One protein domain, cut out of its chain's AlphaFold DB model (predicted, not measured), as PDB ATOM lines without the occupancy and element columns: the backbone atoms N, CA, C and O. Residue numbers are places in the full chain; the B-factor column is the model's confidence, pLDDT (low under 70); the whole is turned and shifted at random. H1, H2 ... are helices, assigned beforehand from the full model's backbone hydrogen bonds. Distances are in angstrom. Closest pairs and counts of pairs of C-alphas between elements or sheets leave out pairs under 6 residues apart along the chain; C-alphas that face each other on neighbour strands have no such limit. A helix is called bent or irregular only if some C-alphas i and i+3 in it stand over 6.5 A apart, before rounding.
ATOM      1  N   HIS A 164     102.077 103.600  92.211       80.56
ATOM      2  CA  HIS A 164     100.993 103.950  91.289       80.56
ATOM      3  C   HIS A 164     101.084 103.207  89.952       80.56
ATOM      4  O   HIS A 164     100.052 102.845  89.386       80.56
ATOM      5  N   LYS A 165     102.301 102.970  89.449       81.19
ATOM      6  CA  LYS A 165     102.533 102.231  88.205       81.19
ATOM      7  C   LYS A 165     102.175 100.755  88.386       81.19
ATOM      8  O   LYS A 165     101.370 100.241  87.617       81.19
ATOM      9  N   MET A 166     102.660 100.131  89.458       74.69
ATOM     10  CA  MET A 166     102.355  98.733  89.775       74.69
ATOM     11  C   MET A 166     100.870  98.507  90.055       74.69
ATOM     12  O   MET A 166     100.300  97.528  89.584       74.69
ATOM     13  N   LEU A 167     100.206  99.424  90.770       80.88
ATOM     14  CA  LEU A 167      98.764  99.325  91.002       80.88
ATOM     15  C   LEU A 167      97.983  99.359  89.682       80.88
ATOM     16  O   LEU A 167      97.057  98.575  89.498       80.88
ATOM     17  N   ARG A 168      98.365 100.240  88.750       81.94
ATOM     18  CA  ARG A 168      97.746 100.299  87.417       81.94
ATOM     19  C   ARG A 168      97.996  99.025  86.621       81.94
ATOM     20  O   ARG A 168      97.068  98.519  86.006       81.94
ATOM     21  N   GLU A 169      99.216  98.500  86.640       82.50
ATOM     22  CA  GLU A 169      99.554  97.239  85.970       82.50
ATOM     23  C   GLU A 169      98.768  96.059  86.551       82.50
ATOM     24  O   GLU A 169      98.222  95.264  85.789       82.50
ATOM     25  N   LEU A 170      98.619  95.994  87.878       80.50
ATOM     26  CA  LEU A 170      97.813  94.979  88.551       80.50
ATOM     27  C   LEU A 170      96.333  95.086  88.169       80.50
ATOM     28  O   LEU A 170      95.735  94.086  87.784       80.50
ATOM     29  N   ILE A 171      95.753  96.291  88.223       84.06
ATOM     30  CA  ILE A 171      94.359  96.523  87.818       84.06
ATOM     31  C   ILE A 171      94.166  96.132  86.351       84.06
ATOM     32  O   ILE A 171      93.237  95.398  86.032       84.06
ATOM     33  N   ASN A 172      95.065  96.562  85.461       85.44
ATOM     34  CA  ASN A 172      94.992  96.224  84.041       85.44
ATOM     35  C   ASN A 172      95.112  94.715  83.805       85.44
ATOM     36  O   ASN A 172      94.427  94.185  82.933       85.44
ATOM     37  N   LYS A 173      95.943  94.012  84.583       83.62
ATOM     38  CA  LYS A 173      96.060  92.553  84.522       83.62
ATOM     39  C   LYS A 173      94.760  91.872  84.954       83.62
ATOM     40  O   LYS A 173      94.255  91.043  84.205       83.62
ATOM     41  N   VAL A 174      94.185  92.280  86.089       83.25
ATOM     42  CA  VAL A 174      92.907  91.748  86.595       83.25
ATOM     43  C   VAL A 174      91.787  91.974  85.578       83.25
ATOM     44  O   VAL A 174      91.049  91.049  85.250       83.25
ATOM     45  N   VAL A 175      91.682  93.190  85.032       84.81
ATOM     46  CA  VAL A 175      90.676  93.528  84.016       84.81
ATOM     47  C   VAL A 175      90.875  92.682  82.758       84.81
ATOM     48  O   VAL A 175      89.910  92.131  82.239       84.81
ATOM     49  N   LYS A 176      92.119  92.522  82.291       84.50
ATOM     50  CA  LYS A 176      92.429  91.716  81.105       84.50
ATOM     51  C   LYS A 176      92.083  90.238  81.299       84.50
ATOM     52  O   LYS A 176      91.524  89.634  80.388       84.50
ATOM     53  N   GLU A 177      92.390  89.657  82.458       81.88
ATOM     54  CA  GLU A 177      92.048  88.264  82.774       81.88
ATOM     55  C   GLU A 177      90.533  88.063  82.909       81.88
ATOM     56  O   GLU A 177      89.985  87.094  82.379       81.88
ATOM     57  N   PHE A 178      89.841  89.003  83.558       82.75
ATOM     58  CA  PHE A 178      88.389  88.964  83.706       82.75
ATOM     59  C   PHE A 178      87.671  89.079  82.354       82.75
ATOM     60  O   PHE A 178      86.860  88.215  82.015       82.75
ATOM     61  N   CYS A 179      88.014  90.085  81.539       84.12
ATOM     62  CA  CYS A 179      87.466  90.244  80.191       84.12
ATOM     63  C   CYS A 179      87.810  89.043  79.302       84.12
ATOM     64  O   CYS A 179      86.922  88.491  78.666       84.12
ATOM     65  N   GLY A 180      89.055  88.555  79.336       82.44
ATOM     66  CA  GLY A 180      89.469  87.389  78.553       82.44
ATOM     67  C   GLY A 180      88.667  86.119  78.860       82.44
ATOM     68  O   GLY A 180      88.429  85.315  77.961       82.44
ATOM     69  N   ARG A 181      88.200  85.934  80.103       79.88
ATOM     70  CA  ARG A 181      87.331  84.805  80.490       79.88
ATOM     71  C   ARG A 181      85.865  84.998  80.106       79.88
ATOM     72  O   ARG A 181      85.184  84.013  79.813       79.88
ATOM     73  N   ILE A 182      85.372  86.233  80.083       83.62
ATOM     74  CA  ILE A 182      84.036  86.540  79.549       83.62
ATOM     75  C   ILE A 182      84.024  86.370  78.026       83.62
ATOM     76  O   ILE A 182      83.106  85.757  77.492       83.62
ATOM     77  N   ASP A 183      85.072  86.809  77.336       82.44
ATOM     78  CA  ASP A 183      85.178  86.719  75.876       82.44
ATOM     79  C   ASP A 183      85.560  85.310  75.382       82.44
ATOM     80  O   ASP A 183      85.571  85.049  74.180       82.44
ATOM     81  N   GLY A 184      85.889  84.386  76.294       75.31
ATOM     82  CA  GLY A 184      86.296  83.016  75.961       75.31
ATOM     83  C   GLY A 184      87.696  82.902  75.345       75.31
ATOM     84  O   GLY A 184      88.020  81.880  74.747       75.31
ATOM     85  N   GLN A 185      88.528  83.940  75.479       69.81
ATOM     86  CA  GLN A 185      89.929  83.949  75.036       69.81
ATOM     87  C   GLN A 185      90.881  83.320  76.057       69.81
ATOM     88  O   GLN A 185      91.999  82.934  75.715       69.81
ATOM     89  N   ALA A 186      90.462  83.230  77.319       60.03
ATOM     90  CA  ALA A 186      91.187  82.470  78.319       60.03
ATOM     91  C   ALA A 186      91.044  80.977  78.008       60.03
ATOM     92  O   ALA A 186      89.930  80.450  77.974       60.03
ATOM     93  N   MET A 187      92.177  80.307  77.779       54.31
ATOM     94  CA  MET A 187      92.218  78.850  77.676       54.31
ATOM     95  C   MET A 187      91.512  78.253  78.903       54.31
ATOM     96  O   MET A 187      91.739  78.746  80.012       54.31
ATOM     97  N   PRO A 188      90.654  77.230  78.737       53.91
ATOM     98  CA  PRO A 188      90.156  76.492  79.885       53.91
ATOM     99  C   PRO A 188      91.367  75.997  80.674       53.91
ATOM    100  O   PRO A 188      92.329  75.507  80.075       53.91
ATOM    101  N   LYS A 199      83.141  71.478  83.682       63.53
ATOM    102  CA  LYS A 199      82.134  72.516  83.924       63.53
ATOM    103  C   LYS A 199      82.495  73.747  83.100       63.53
ATOM    104  O   LYS A 199      83.581  74.303  83.258       63.53
ATOM    105  N   LEU A 200      81.574  74.171  82.237       68.75
ATOM    106  CA  LEU A 200      81.691  75.442  81.534       68.75
ATOM    107  C   LEU A 200      81.814  76.566  82.570       68.75
ATOM    108  O   LEU A 200      81.164  76.537  83.614       68.75
ATOM    109  N   SER A 201      82.655  77.553  82.291       72.50
ATOM    110  CA  SER A 201      82.835  78.728  83.146       72.50
ATOM    111  C   SER A 201      82.995  79.976  82.294       72.50
ATOM    112  O   SER A 201      83.441  79.890  81.149       72.50
ATOM    113  N   GLY A 202      82.665  81.140  82.850       79.19
ATOM    114  CA  GLY A 202      82.844  82.407  82.143       79.19
ATOM    115  C   GLY A 202      81.758  82.639  81.097       79.19
ATOM    116  O   GLY A 202      80.604  82.242  81.275       79.19
ATOM    117  N   GLY A 203      82.135  83.254  79.974       82.62
ATOM    118  CA  GLY A 203      81.184  83.584  78.907       82.62
ATOM    119  C   GLY A 203      80.493  82.372  78.290       82.62
ATOM    120  O   GLY A 203      79.318  82.446  77.935       82.62
ATOM    121  N   ALA A 204      81.179  81.227  78.220       80.69
ATOM    122  CA  ALA A 204      80.609  80.001  77.668       80.69
ATOM    123  C   ALA A 204      79.430  79.476  78.504       80.69
ATOM    124  O   ALA A 204      78.430  79.037  77.936       80.69
ATOM    125  N   LYS A 205      79.520  79.570  79.838       83.62
ATOM    126  CA  LYS A 205      78.438  79.178  80.752       83.62
ATOM    127  C   LYS A 205      77.272  80.159  80.693       83.62
ATOM    128  O   LYS A 205      76.126  79.732  80.598       83.62
ATOM    129  N   ILE A 206      77.561  81.462  80.670       86.19
ATOM    130  CA  ILE A 206      76.528  82.498  80.517       86.19
ATOM    131  C   ILE A 206      75.737  82.269  79.226       86.19
ATOM    132  O   ILE A 206      74.509  82.232  79.238       86.19
ATOM    133  N   ASN A 207      76.434  82.058  78.112       86.62
ATOM    134  CA  ASN A 207      75.778  81.892  76.827       86.62
ATOM    135  C   ASN A 207      75.020  80.559  76.733       86.62
ATOM    136  O   ASN A 207      73.820  80.538  76.474       86.62
ATOM    137  N   ARG A 208      75.702  79.430  76.959       83.88
ATOM    138  CA  ARG A 208      75.119  78.106  76.712       83.88
ATOM    139  C   ARG A 208      74.133  77.680  77.794       83.88
ATOM    140  O   ARG A 208      73.048  77.220  77.455       83.88
ATOM    141  N   ASP A 209      74.503  77.821  79.061       84.38
ATOM    142  CA  ASP A 209      73.730  77.245  80.161       84.38
ATOM    143  C   ASP A 209      72.656  78.222  80.650       84.38
ATOM    144  O   ASP A 209      71.530  77.804  80.897       84.38
ATOM    145  N   ILE A 210      72.960  79.525  80.739       87.38
ATOM    146  CA  ILE A 210      71.990  80.513  81.242       87.38
ATOM    147  C   ILE A 210      71.033  80.966  80.134       87.38
ATOM    148  O   ILE A 210      69.826  80.787  80.289       87.38
ATOM    149  N   PHE A 211      71.529  81.517  79.018       88.31
ATOM    150  CA  PHE A 211      70.643  82.046  77.968       88.31
ATOM    151  C   PHE A 211      69.930  80.953  77.165       88.31
ATOM    152  O   PHE A 211      68.714  81.018  76.997       88.31
ATOM    153  N   TYR A 212      70.662  79.955  76.663       86.94
ATOM    154  CA  TYR A 212      70.075  78.924  75.795       86.94
ATOM    155  C   TYR A 212      69.602  77.664  76.527       86.94
ATOM    156  O   TYR A 212      68.844  76.889  75.941       86.94
ATOM    157  N   GLY A 213      70.030  77.467  77.773       86.88
ATOM    158  CA  GLY A 213      69.561  76.396  78.646       86.88
ATOM    159  C   GLY A 213      68.406  76.883  79.509       86.88
ATOM    160  O   GLY A 213      67.251  76.871  79.090       86.88
ATOM    161  N   SER A 214      68.723  77.374  80.704       87.19
ATOM    162  CA  SER A 214      67.723  77.614  81.741       87.19
ATOM    163  C   SER A 214      66.740  78.740  81.413       87.19
ATOM    164  O   SER A 214      65.584  78.652  81.796       87.19
ATOM    165  N   PHE A 215      67.143  79.812  80.718       90.31
ATOM    166  CA  PHE A 215      66.190  80.864  80.328       90.31
ATOM    167  C   PHE A 215      65.215  80.387  79.248       90.31
ATOM    168  O   PHE A 215      64.035  80.720  79.299       90.31
ATOM    169  N   LYS A 216      65.690  79.578  78.298       89.88
ATOM    170  CA  LYS A 216      64.825  78.965  77.292       89.88
ATOM    171  C   LYS A 216      63.828  77.999  77.936       89.88
ATOM    172  O   LYS A 216      62.648  78.074  77.626       89.88
ATOM    173  N   GLU A 217      64.286  77.155  78.859       89.75
ATOM    174  CA  GLU A 217      63.418  76.255  79.631       89.75
ATOM    175  C   GLU A 217      62.363  77.037  80.428       89.75
ATOM    176  O   GLU A 217      61.171  76.766  80.298       89.75
ATOM    177  N   ASP A 218      62.777  78.076  81.165       87.50
ATOM    178  CA  ASP A 218      61.877  78.967  81.908       87.50
ATOM    179  C   ASP A 218      60.826  79.653  80.994       87.50
ATOM    180  O   ASP A 218      59.737  79.996  81.461       87.50
ATOM    181  N   LEU A 219      61.145  79.903  79.716       87.25
ATOM    182  CA  LEU A 219      60.213  80.459  78.726       87.25
ATOM    183  C   LEU A 219      59.266  79.397  78.158       87.25
ATOM    184  O   LEU A 219      58.072  79.665  78.032       87.25
ATOM    185  N   ASP A 220      59.783  78.209  77.843       87.00
ATOM    186  CA  ASP A 220      59.005  77.088  77.305       87.00
ATOM    187  C   ASP A 220      57.997  76.549  78.347       87.00
ATOM    188  O   ASP A 220      56.921  76.071  77.984       87.00
ATOM    189  N   GLU A 221      58.283  76.694  79.648       87.31
ATOM    190  CA  GLU A 221      57.339  76.404  80.739       87.31
ATOM    191  C   GLU A 221      56.115  77.338  80.760       87.31
ATOM    192  O   GLU A 221      55.057  76.978  81.293       87.31
ATOM    193  N   ILE A 222      56.215  78.546  80.192       84.31
ATOM    194  CA  ILE A 222      55.089  79.482  80.147       84.31
ATOM    195  C   ILE A 222      54.139  79.057  79.035       84.31
ATOM    196  O   ILE A 222      54.225  79.496  77.892       84.31
ATOM    197  N   ILE A 223      53.155  78.243  79.410       79.38
ATOM    198  CA  ILE A 223      52.061  77.870  78.517       79.38
ATOM    199  C   ILE A 223      51.172  79.109  78.278       79.38
ATOM    200  O   ILE A 223      50.579  79.639  79.239       79.38
ATOM    201  N   PRO A 224      51.043  79.582  77.022       76.75
ATOM    202  CA  PRO A 224      50.167  80.697  76.690       76.75
ATOM    203  C   PRO A 224      48.711  80.337  76.988       76.75
ATOM    204  O   PRO A 224      48.265  79.236  76.667       76.75
ATOM    205  N   LEU A 225      47.952  81.273  77.567       75.19
ATOM    206  CA  LEU A 225      46.504  81.137  77.807       75.19
ATOM    207  C   LEU A 225      46.081  79.995  78.756       75.19
ATOM    208  O   LEU A 225      44.888  79.717  78.851       75.19
ATOM    209  N   ALA A 226      47.001  79.378  79.507       75.38
ATOM    210  CA  ALA A 226      46.671  78.291  80.442       75.38
ATOM    211  C   ALA A 226      45.594  78.678  81.481       75.38
ATOM    212  O   ALA A 226      44.728  77.873  81.813       75.38
ATOM    213  N   ASP A 227      45.596  79.939  81.930       75.00
ATOM    214  CA  ASP A 227      44.642  80.461  82.920       75.00
ATOM    215  C   ASP A 227      43.368  81.064  82.284       75.00
ATOM    216  O   ASP A 227      42.464  81.552  82.978       75.00
ATOM    217  N   VAL A 228      43.294  81.102  80.949       80.12
ATOM    218  CA  VAL A 228      42.251  81.818  80.207       80.12
ATOM    219  C   VAL A 228      41.276  80.822  79.590       80.12
ATOM    220  O   VAL A 228      41.480  80.290  78.504       80.12
ATOM    221  N   THR A 229      40.150  80.607  80.269       83.56
ATOM    222  CA  THR A 229      39.031  79.836  79.715       83.56
ATOM    223  C   THR A 229      38.181  80.692  78.775       83.56
ATOM    224  O   THR A 229      38.109  81.918  78.908       83.56
ATOM    225  N   GLN A 230      37.453  80.050  77.856       81.69
ATOM    226  CA  GLN A 230      36.494  80.741  76.980       81.69
ATOM    227  C   GLN A 230      35.460  81.553  77.776       81.69
ATOM    228  O   GLN A 230      35.075  82.646  77.360       81.69
ATOM    229  N   PHE A 231      35.059  81.062  78.952       84.56
ATOM    230  CA  PHE A 231      34.169  81.791  79.851       84.56
ATOM    231  C   PHE A 231      34.779  83.124  80.309       84.56
ATOM    232  O   PHE A 231      34.107  84.150  80.237       84.56
ATOM    233  N   HIS A 232      36.056  83.143  80.708       82.38
ATOM    234  CA  HIS A 232      36.748  84.377  81.094       82.38
ATOM    235  C   HIS A 232      36.831  85.386  79.943       82.38
ATOM    236  O   HIS A 232      36.617  86.578  80.164       82.38
ATOM    237  N   ILE A 233      37.074  84.925  78.711       83.31
ATOM    238  CA  ILE A 233      37.111  85.796  77.524       83.31
ATOM    239  C   ILE A 233      35.735  86.427  77.281       83.31
ATOM    240  O   ILE A 233      35.633  87.642  77.114       83.31
ATOM    241  N   ILE A 234      34.661  85.631  77.330       83.38
ATOM    242  CA  ILE A 234      33.287  86.120  77.141       83.38
ATOM    243  C   ILE A 234      32.896  87.111  78.247       83.38
ATOM    244  O   ILE A 234      32.266  88.128  77.961       83.38
ATOM    245  N   GLN A 235      33.291  86.854  79.497       83.31
ATOM    246  CA  GLN A 235      33.056  87.782  80.608       83.31
ATOM    247  C   GLN A 235      33.807  89.104  80.421       83.31
ATOM    248  O   GLN A 235      33.222  90.167  80.617       83.31
ATOM    249  N   MET A 236      35.066  89.072  79.973       81.19
ATOM    250  CA  MET A 236      35.823  90.292  79.666       81.19
ATOM    251  C   MET A 236      35.221  91.078  78.497       81.19
ATOM    252  O   MET A 236      35.166  92.305  78.561       81.19
ATOM    253  N   LEU A 237      34.710  90.397  77.468       82.31
ATOM    254  CA  LEU A 237      34.014  91.038  76.349       82.31
ATOM    255  C   LEU A 237      32.728  91.734  76.797       82.31
ATOM    256  O   LEU A 237      32.510  92.895  76.461       82.31
ATOM    257  N   ARG A 238      31.908  91.053  77.605       80.94
ATOM    258  CA  ARG A 238      30.666  91.619  78.154       80.94
ATOM    259  C   ARG A 238      30.933  92.787  79.098       80.94
ATOM    260  O   ARG A 238      30.244  93.796  79.019       80.94
ATOM    261  N   SER A 239      31.951  92.669  79.947       81.56
ATOM    262  CA  SER A 239      32.369  93.735  80.862       81.56
ATOM    263  C   SER A 239      32.866  94.975  80.109       81.56
ATOM    264  O   SER A 239      32.506  96.096  80.455       81.56
ATOM    265  N   THR A 240      33.624  94.781  79.025       79.75
ATOM    266  CA  THR A 240      34.144  95.891  78.204       79.75
ATOM    267  C   THR A 240      33.048  96.576  77.383       79.75
ATOM    268  O   THR A 240      33.134  97.775  77.152       79.75
ATOM    269  N   ALA A 241      31.996  95.849  76.983       78.44
ATOM    270  CA  ALA A 241      30.863  96.422  76.252       78.44
ATOM    271  C   ALA A 241      29.980  97.358  77.107       78.44
ATOM    272  O   ALA A 241      29.314  98.255  76.587       78.44
ATOM    273  N   GLY A 242      29.990  97.180  78.432       76.62
ATOM    274  CA  GLY A 242      29.256  98.038  79.359       76.62
ATOM    275  C   GLY A 242      27.754  98.097  79.052       76.62
ATOM    276  O   GLY A 242      27.088  97.071  78.936       76.62
ATOM    277  N   LEU A 243      27.207  99.312  78.948       73.81
ATOM    278  CA  LEU A 243      25.774  99.561  78.725       73.81
ATOM    279  C   LEU A 243      25.359  99.525  77.243       73.81
ATOM    280  O   LEU A 243      24.163  99.572  76.956       73.81
ATOM    281  N   GLN A 244      26.310  99.479  76.301       71.19
ATOM    282  CA  GLN A 244      26.019  99.556  74.869       71.19
ATOM    283  C   GLN A 244      26.240  98.207  74.169       71.19
ATOM    284  O   GLN A 244      27.301  97.600  74.312       71.19
ATOM    285  N   PRO A 245      25.275  97.720  73.368       65.56
ATOM    286  CA  PRO A 245      25.490  96.532  72.554       65.56
ATOM    287  C   PRO A 245      26.474  96.852  71.418       65.56
ATOM    288  O   PRO A 245      26.218  97.725  70.589       65.56
ATOM    289  N   HIS A 246      27.599  96.137  71.358       67.38
ATOM    290  CA  HIS A 246      28.552  96.245  70.253       67.38
ATOM    291  C   HIS A 246      28.273  95.192  69.176       67.38
ATOM    292  O   HIS A 246      28.072  94.018  69.475       67.38
ATOM    293  N   VAL A 247      28.299  95.621  67.910       70.75
ATOM    294  CA  VAL A 247      28.190  94.740  66.730       70.75
ATOM    295  C   VAL A 247      29.521  94.029  66.437       70.75
ATOM    296  O   VAL A 247      29.533  92.955  65.844       70.75
ATOM    297  N   PHE A 248      30.639  94.602  66.895       75.25
ATOM    298  CA  PHE A 248      31.993  94.084  66.699       75.25
ATOM    299  C   PHE A 248      32.698  93.819  68.032       75.25
ATOM    300  O   PHE A 248      32.387  94.427  69.057       75.25
ATOM    301  N   VAL A 249      33.672  92.911  68.008       73.25
ATOM    302  CA  VAL A 249      34.540  92.603  69.152       73.25
ATOM    303  C   VAL A 249      35.519  93.760  69.382       73.25
ATOM    304  O   VAL A 249      36.161  94.216  68.441       73.25
ATOM    305  N   SER A 250      35.638  94.226  70.629       74.56
ATOM    306  CA  SER A 250      36.579  95.294  70.998       74.56
ATOM    307  C   SER A 250      38.027  94.789  71.030       74.56
ATOM    308  O   SER A 250      38.329  93.798  71.701       74.56
ATOM    309  N   ASP A 251      38.931  95.517  70.368       81.94
ATOM    310  CA  ASP A 251      40.386  95.288  70.398       81.94
ATOM    311  C   ASP A 251      40.982  95.479  71.809       81.94
ATOM    312  O   ASP A 251      41.983  94.870  72.182       81.94
ATOM    313  N   GLU A 252      40.318  96.251  72.672       80.94
ATOM    314  CA  GLU A 252      40.798  96.512  74.031       80.94
ATOM    315  C   GLU A 252      40.902  95.229  74.875       80.94
ATOM    316  O   GLU A 252      41.800  95.100  75.712       80.94
ATOM    317  N   VAL A 253      40.024  94.246  74.634       82.38
ATOM    318  CA  VAL A 253      40.057  92.951  75.332       82.38
ATOM    319  C   VAL A 253      41.257  92.121  74.891       82.38
ATOM    320  O   VAL A 253      41.941  91.545  75.740       82.38
ATOM    321  N   PHE A 254      41.554  92.112  73.590       84.19
ATOM    322  CA  PHE A 254      42.758  91.478  73.063       84.19
ATOM    323  C   PHE A 254      44.009  92.141  73.643       84.19
ATOM    324  O   PHE A 254      44.865  91.456  74.198       84.19
ATOM    325  N   MET A 255      44.074  93.474  73.634       85.81
ATOM    326  CA  MET A 255      45.208  94.219  74.179       85.81
ATOM    327  C   MET A 255      45.395  94.019  75.690       85.81
ATOM    328  O   MET A 255      46.533  93.980  76.160       85.81
ATOM    329  N   LYS A 256      44.318  93.873  76.475       84.06
ATOM    330  CA  LYS A 256      44.407  93.547  77.913       84.06
ATOM    331  C   LYS A 256      44.932  92.130  78.146       84.06
ATOM    332  O   LYS A 256      45.804  91.947  78.994       84.06
ATOM    333  N   LEU A 257      44.446  91.153  77.382       84.44
ATOM    334  CA  LEU A 257      44.925  89.769  77.440       84.44
ATOM    335  C   LEU A 257      46.392  89.662  77.014       84.44
ATOM    336  O   LEU A 257      47.200  89.092  77.743       84.44
ATOM    337  N   ALA A 258      46.758  90.286  75.895       85.88
ATOM    338  CA  ALA A 258      48.125  90.313  75.394       85.88
ATOM    339  C   ALA A 258      49.084  90.957  76.406       85.88
ATOM    340  O   ALA A 258      50.132  90.388  76.695       85.88
ATOM    341  N   ARG A 259      48.717  92.092  77.024       88.06
ATOM    342  CA  ARG A 259      49.537  92.713  78.084       88.06
ATOM    343  C   ARG A 259      49.710  91.809  79.299       88.06
ATOM    344  O   ARG A 259      50.796  91.784  79.868       88.06
ATOM    345  N   LYS A 260      48.663  91.082  79.701       84.38
ATOM    346  CA  LYS A 260      48.740  90.138  80.823       84.38
ATOM    347  C   LYS A 260      49.729  89.011  80.522       84.38
ATOM    348  O   LYS A 260      50.585  88.739  81.358       84.38
ATOM    349  N   GLU A 261      49.649  88.402  79.339       84.38
ATOM    350  CA  GLU A 261      50.558  87.317  78.951       84.38
ATOM    351  C   GLU A 261      51.995  87.813  78.745       84.38
ATOM    352  O   GLU A 261      52.926  87.203  79.262       84.38
ATOM    353  N   VAL A 262      52.197  88.972  78.107       87.00
ATOM    354  CA  VAL A 262      53.529  89.597  77.984       87.00
ATOM    355  C   VAL A 262      54.106  89.942  79.361       87.00
ATOM    356  O   VAL A 262      55.296  89.753  79.595       87.00
ATOM    357  N   GLY A 263      53.272  90.366  80.314       86.38
ATOM    358  CA  GLY A 263      53.696  90.622  81.691       86.38
ATOM    359  C   GLY A 263      54.237  89.381  82.414       86.38
ATOM    360  O   GLY A 263      55.107  89.509  83.276       86.38
ATOM    361  N   ARG A 264      53.799  88.169  82.040       85.31
ATOM    362  CA  ARG A 264      54.323  86.913  82.616       85.31
ATOM    363  C   ARG A 264      55.790  86.674  82.245       85.31
ATOM    364  O   ARG A 264      56.494  86.040  83.025       85.31
ATOM    365  N   LEU A 265      56.266  87.239  81.129       86.25
ATOM    366  CA  LEU A 265      57.659  87.143  80.671       86.25
ATOM    367  C   LEU A 265      58.641  87.978  81.515       86.25
ATOM    368  O   LEU A 265      59.849  87.738  81.459       86.25
ATOM    369  N   SER A 266      58.149  88.919  82.336       87.81
ATOM    370  CA  SER A 266      59.004  89.734  83.219       87.81
ATOM    371  C   SER A 266      59.749  88.867  84.236       87.81
ATOM    372  O   SER A 266      60.960  88.991  84.389       87.81
ATOM    373  N   LYS A 267      59.052  87.916  84.873       87.19
ATOM    374  CA  LYS A 267      59.627  87.085  85.944       87.19
ATOM    375  C   LYS A 267      60.783  86.182  85.472       87.19
ATOM    376  O   LYS A 267      61.813  86.178  86.141       87.19
ATOM    377  N   PRO A 268      60.674  85.425  84.358       89.62
ATOM    378  CA  PRO A 268      61.817  84.700  83.792       89.62
ATOM    379  C   PRO A 268      62.994  85.605  83.435       89.62
ATOM    380  O   PRO A 268      64.145  85.227  83.634       89.62
ATOM    381  N   SER A 269      62.708  86.805  82.922       88.00
ATOM    382  CA  SER A 269      63.743  87.760  82.520       88.00
ATOM    383  C   SER A 269      64.530  88.268  83.731       88.00
ATOM    384  O   SER A 269      65.757  88.291  83.699       88.00
ATOM    385  N   GLU A 270      63.844  88.595  84.830       89.06
ATOM    386  CA  GLU A 270      64.471  88.968  86.107       89.06
ATOM    387  C   GLU A 270      65.349  87.831  86.655       89.06
ATOM    388  O   GLU A 270      66.526  88.049  86.945       89.06
ATOM    389  N   ARG A 271      64.833  86.593  86.684       87.62
ATOM    390  CA  ARG A 271      65.612  85.417  87.113       87.62
ATOM    391  C   ARG A 271      66.840  85.168  86.243       87.62
ATOM    392  O   ARG A 271      67.878  84.750  86.748       87.62
ATOM    393  N   CYS A 272      66.744  85.408  84.936       89.12
ATOM    394  CA  CYS A 272      67.889  85.289  84.038       89.12
ATOM    395  C   CYS A 272      69.001  86.271  84.427       89.12
ATOM    396  O   CYS A 272      70.165  85.880  84.480       89.12
ATOM    397  N   VAL A 273      68.654  87.524  84.736       90.69
ATOM    398  CA  VAL A 273      69.627  88.541  85.167       90.69
ATOM    399  C   VAL A 273      70.281  88.151  86.493       90.69
ATOM    400  O   VAL A 273      71.501  88.254  86.615       90.69
ATOM    401  N   GLU A 274      69.506  87.646  87.455       89.25
ATOM    402  CA  GLU A 274      70.034  87.149  88.734       89.25
ATOM    403  C   GLU A 274      71.032  85.999  88.531       89.25
ATOM    404  O   GLU A 274      72.144  86.047  89.055       89.25
ATOM    405  N   ARG A 275      70.691  85.015  87.684       86.81
ATOM    406  CA  ARG A 275      71.577  83.886  87.346       86.81
ATOM    407  C   ARG A 275      72.890  84.352  86.706       86.81
ATOM    408  O   ARG A 275      73.953  83.834  87.046       86.81
ATOM    409  N   VAL A 276      72.842  85.331  85.796       88.62
ATOM    410  CA  VAL A 276      74.057  85.913  85.186       88.62
ATOM    411  C   VAL A 276      74.903  86.625  86.239       88.62
ATOM    412  O   VAL A 276      76.121  86.460  86.270       88.62
ATOM    413  N   HIS A 277      74.270  87.400  87.116       88.00
ATOM    414  CA  HIS A 277      74.961  88.108  88.184       88.00
ATOM    415  C   HIS A 277      75.664  87.151  89.163       88.00
ATOM    416  O   HIS A 277      76.814  87.395  89.535       88.00
ATOM    417  N   ASP A 278      75.028  86.041  89.536       87.06
ATOM    418  CA  ASP A 278      75.636  85.035  90.412       87.06
ATOM    419  C   ASP A 278      76.829  84.325  89.757       87.06
ATOM    420  O   ASP A 278      77.836  84.053  90.420       87.06
ATOM    421  N   GLU A 279      76.779  84.087  88.443       84.19
ATOM    422  CA  GLU A 279      77.929  83.560  87.704       84.19
ATOM    423  C   GLU A 279      79.087  84.567  87.675       84.19
ATOM    424  O   GLU A 279      80.228  84.204  87.961       84.19
ATOM    425  N   LEU A 280      78.809  85.850  87.412       84.69
ATOM    426  CA  LEU A 280      79.828  86.906  87.458       84.69
ATOM    427  C   LEU A 280      80.462  87.028  88.851       84.69
ATOM    428  O   LEU A 280      81.680  87.178  88.959       84.69
ATOM    429  N   ARG A 281      79.668  86.906  89.922       84.81
ATOM    430  CA  ARG A 281      80.174  86.870  91.300       84.81
ATOM    431  C   ARG A 281      81.084  85.665  91.531       84.81
ATOM    432  O   ARG A 281      82.186  85.829  92.048       84.81
ATOM    433  N   THR A 282      80.663  84.481  91.095       83.50
ATOM    434  CA  THR A 282      81.444  83.241  91.232       83.50
ATOM    435  C   THR A 282      82.795  83.346  90.521       83.50
ATOM    436  O   THR A 282      83.811  82.889  91.044       83.50
ATOM    437  N   LEU A 283      82.844  83.995  89.352       80.50
ATOM    438  CA  LEU A 283      84.097  84.259  88.638       80.50
ATOM    439  C   LEU A 283      85.034  85.166  89.443       80.50
ATOM    440  O   LEU A 283      86.229  84.886  89.527       80.50
ATOM    441  N   ILE A 284      84.506  86.219  90.068       81.31
ATOM    442  CA  ILE A 284      85.304  87.114  90.918       81.31
ATOM    443  C   ILE A 284      85.803  86.380  92.169       81.31
ATOM    444  O   ILE A 284      86.952  86.557  92.558       81.31
ATOM    445  N   GLU A 285      84.990  85.531  92.795       80.19
ATOM    446  CA  GLU A 285      85.386  84.792  94.001       80.19
ATOM    447  C   GLU A 285      86.417  83.697  93.724       80.19
ATOM    448  O   GLU A 285      87.368  83.539  94.489       80.19
ATOM    449  N   LYS A 286      86.263  82.958  92.621       73.50
ATOM    450  CA  LYS A 286      87.175  81.869  92.250       73.50
ATOM    451  C   LYS A 286      88.555  82.389  91.850       73.50
ATOM    452  O   LYS A 286      89.560  81.762  92.169       73.50
ATOM    453  N   TYR A 287      88.603  83.540  91.187       67.25
ATOM    454  CA  TYR A 287      89.824  84.055  90.563       67.25
ATOM    455  C   TYR A 287      90.366  85.337  91.210       67.25
ATOM    456  O   TYR A 287      91.517  85.714  91.004       67.25
ATOM    457  N   GLY A 288      89.596  85.949  92.107       62.16
ATOM    458  CA  GLY A 288      90.064  86.961  93.048       62.16
ATOM    459  C   GLY A 288      91.258  86.525  93.917       62.16
ATOM    460  O   GLY A 288      92.152  87.348  94.119       62.16
ATOM    461  N   PRO A 289      91.356  85.273  94.421       55.28
ATOM    462  CA  PRO A 289      92.521  84.830  95.186       55.28
ATOM    463  C   PRO A 289      93.782  84.589  94.342       55.28
ATOM    464  O   PRO A 289      94.869  84.719  94.899       55.28
ATOM    465  N   GLU A 290      93.687  84.330  93.033       50.06
ATOM    466  CA  GLU A 290      94.855  84.327  92.123       50.06
ATOM    467  C   GLU A 290      95.402  85.751  91.902       50.06
ATOM    468  O   GLU A 290      96.590  85.946  91.654       50.06
ATOM    469  N   CYS A 291      94.553  86.765  92.107       42.22
ATOM    470  CA  CYS A 291      94.920  88.180  92.152       42.22
ATOM    471  C   CYS A 291      95.338  88.680  93.549       42.22
ATOM    472  O   CYS A 291      95.630  89.871  93.706       42.22
ATOM    473  N   LYS A 292      95.432  87.812  94.572       39.12
ATOM    474  CA  LYS A 292      96.182  88.151  95.790       39.12
ATOM    475  C   LYS A 292      97.663  88.140  95.438       39.12
ATOM    476  O   LYS A 292      98.363  87.154  95.653       39.12
TER     477      LYS A 292
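This is residues 164 to 188 and 199 to 292 of the 304 residues of the protein "Dynamin-type G domain-containing protein" of Ramazzottius varieornatus (UniProt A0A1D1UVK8). This is a long rod of helices: H4 and H5, nearly in line, make its spine, H2 lies beside H5, H3 is set across one end, and H1 slants off at the other, where residues 164 to 169 stick out. The 119 printed residues include five named helices, H1 to H5 in order, and no named strand. The class is all helix; the whole is extended, with radius of gyration of the C-alphas 24.4 A and spans of 79 by 32 by 19 A.

Find C-alpha 164 at (100.993, 103.950, 91.289); H1 runs from there to 182, 27.0 A. Next come H2, residues 203 to 220, 23.2 A, H3, 230 to 241, and H4, 251 to 264. H5, 266 to 287, 32.2 A, ends at C-alpha 287 (89.824, 84.055, 90.563).

H1 and H2 only just touch, with 3 pairs of C-alphas within 8 A, closest Ile 182 and Gly 203, 4.2 A. H2 touches H5, closest C-alphas Phe 215 and Cys 272, 6.0 A, at a shallow tilt of 23 degrees, opposite ways. H3 touches H4 with residues 236 to 240 alone, closest C-alphas Leu 237 and Val 253, 6.4 A, at a steep tilt of 53 degrees. H4 and H5 meet only through their link. Every O i to N i+4 pair is within hydrogen-bond range in H1, H3, H4 and H5, but 9 of 14 in H2, which is only just irregular: C-alphas 211 and 214 are 6.51 A apart.

The C-alphas farthest apart, Lys 165 and Pro 245, are 78.8 A apart. Residues 189 to 198 are not printed; C-alphas 188 and 199 are 9.8 A apart across the cut. Of the links printed whole, none is long. pLDDT is under 70 at residues 185 to 188, 199 to 200, 245 to 246 and 287 to 292.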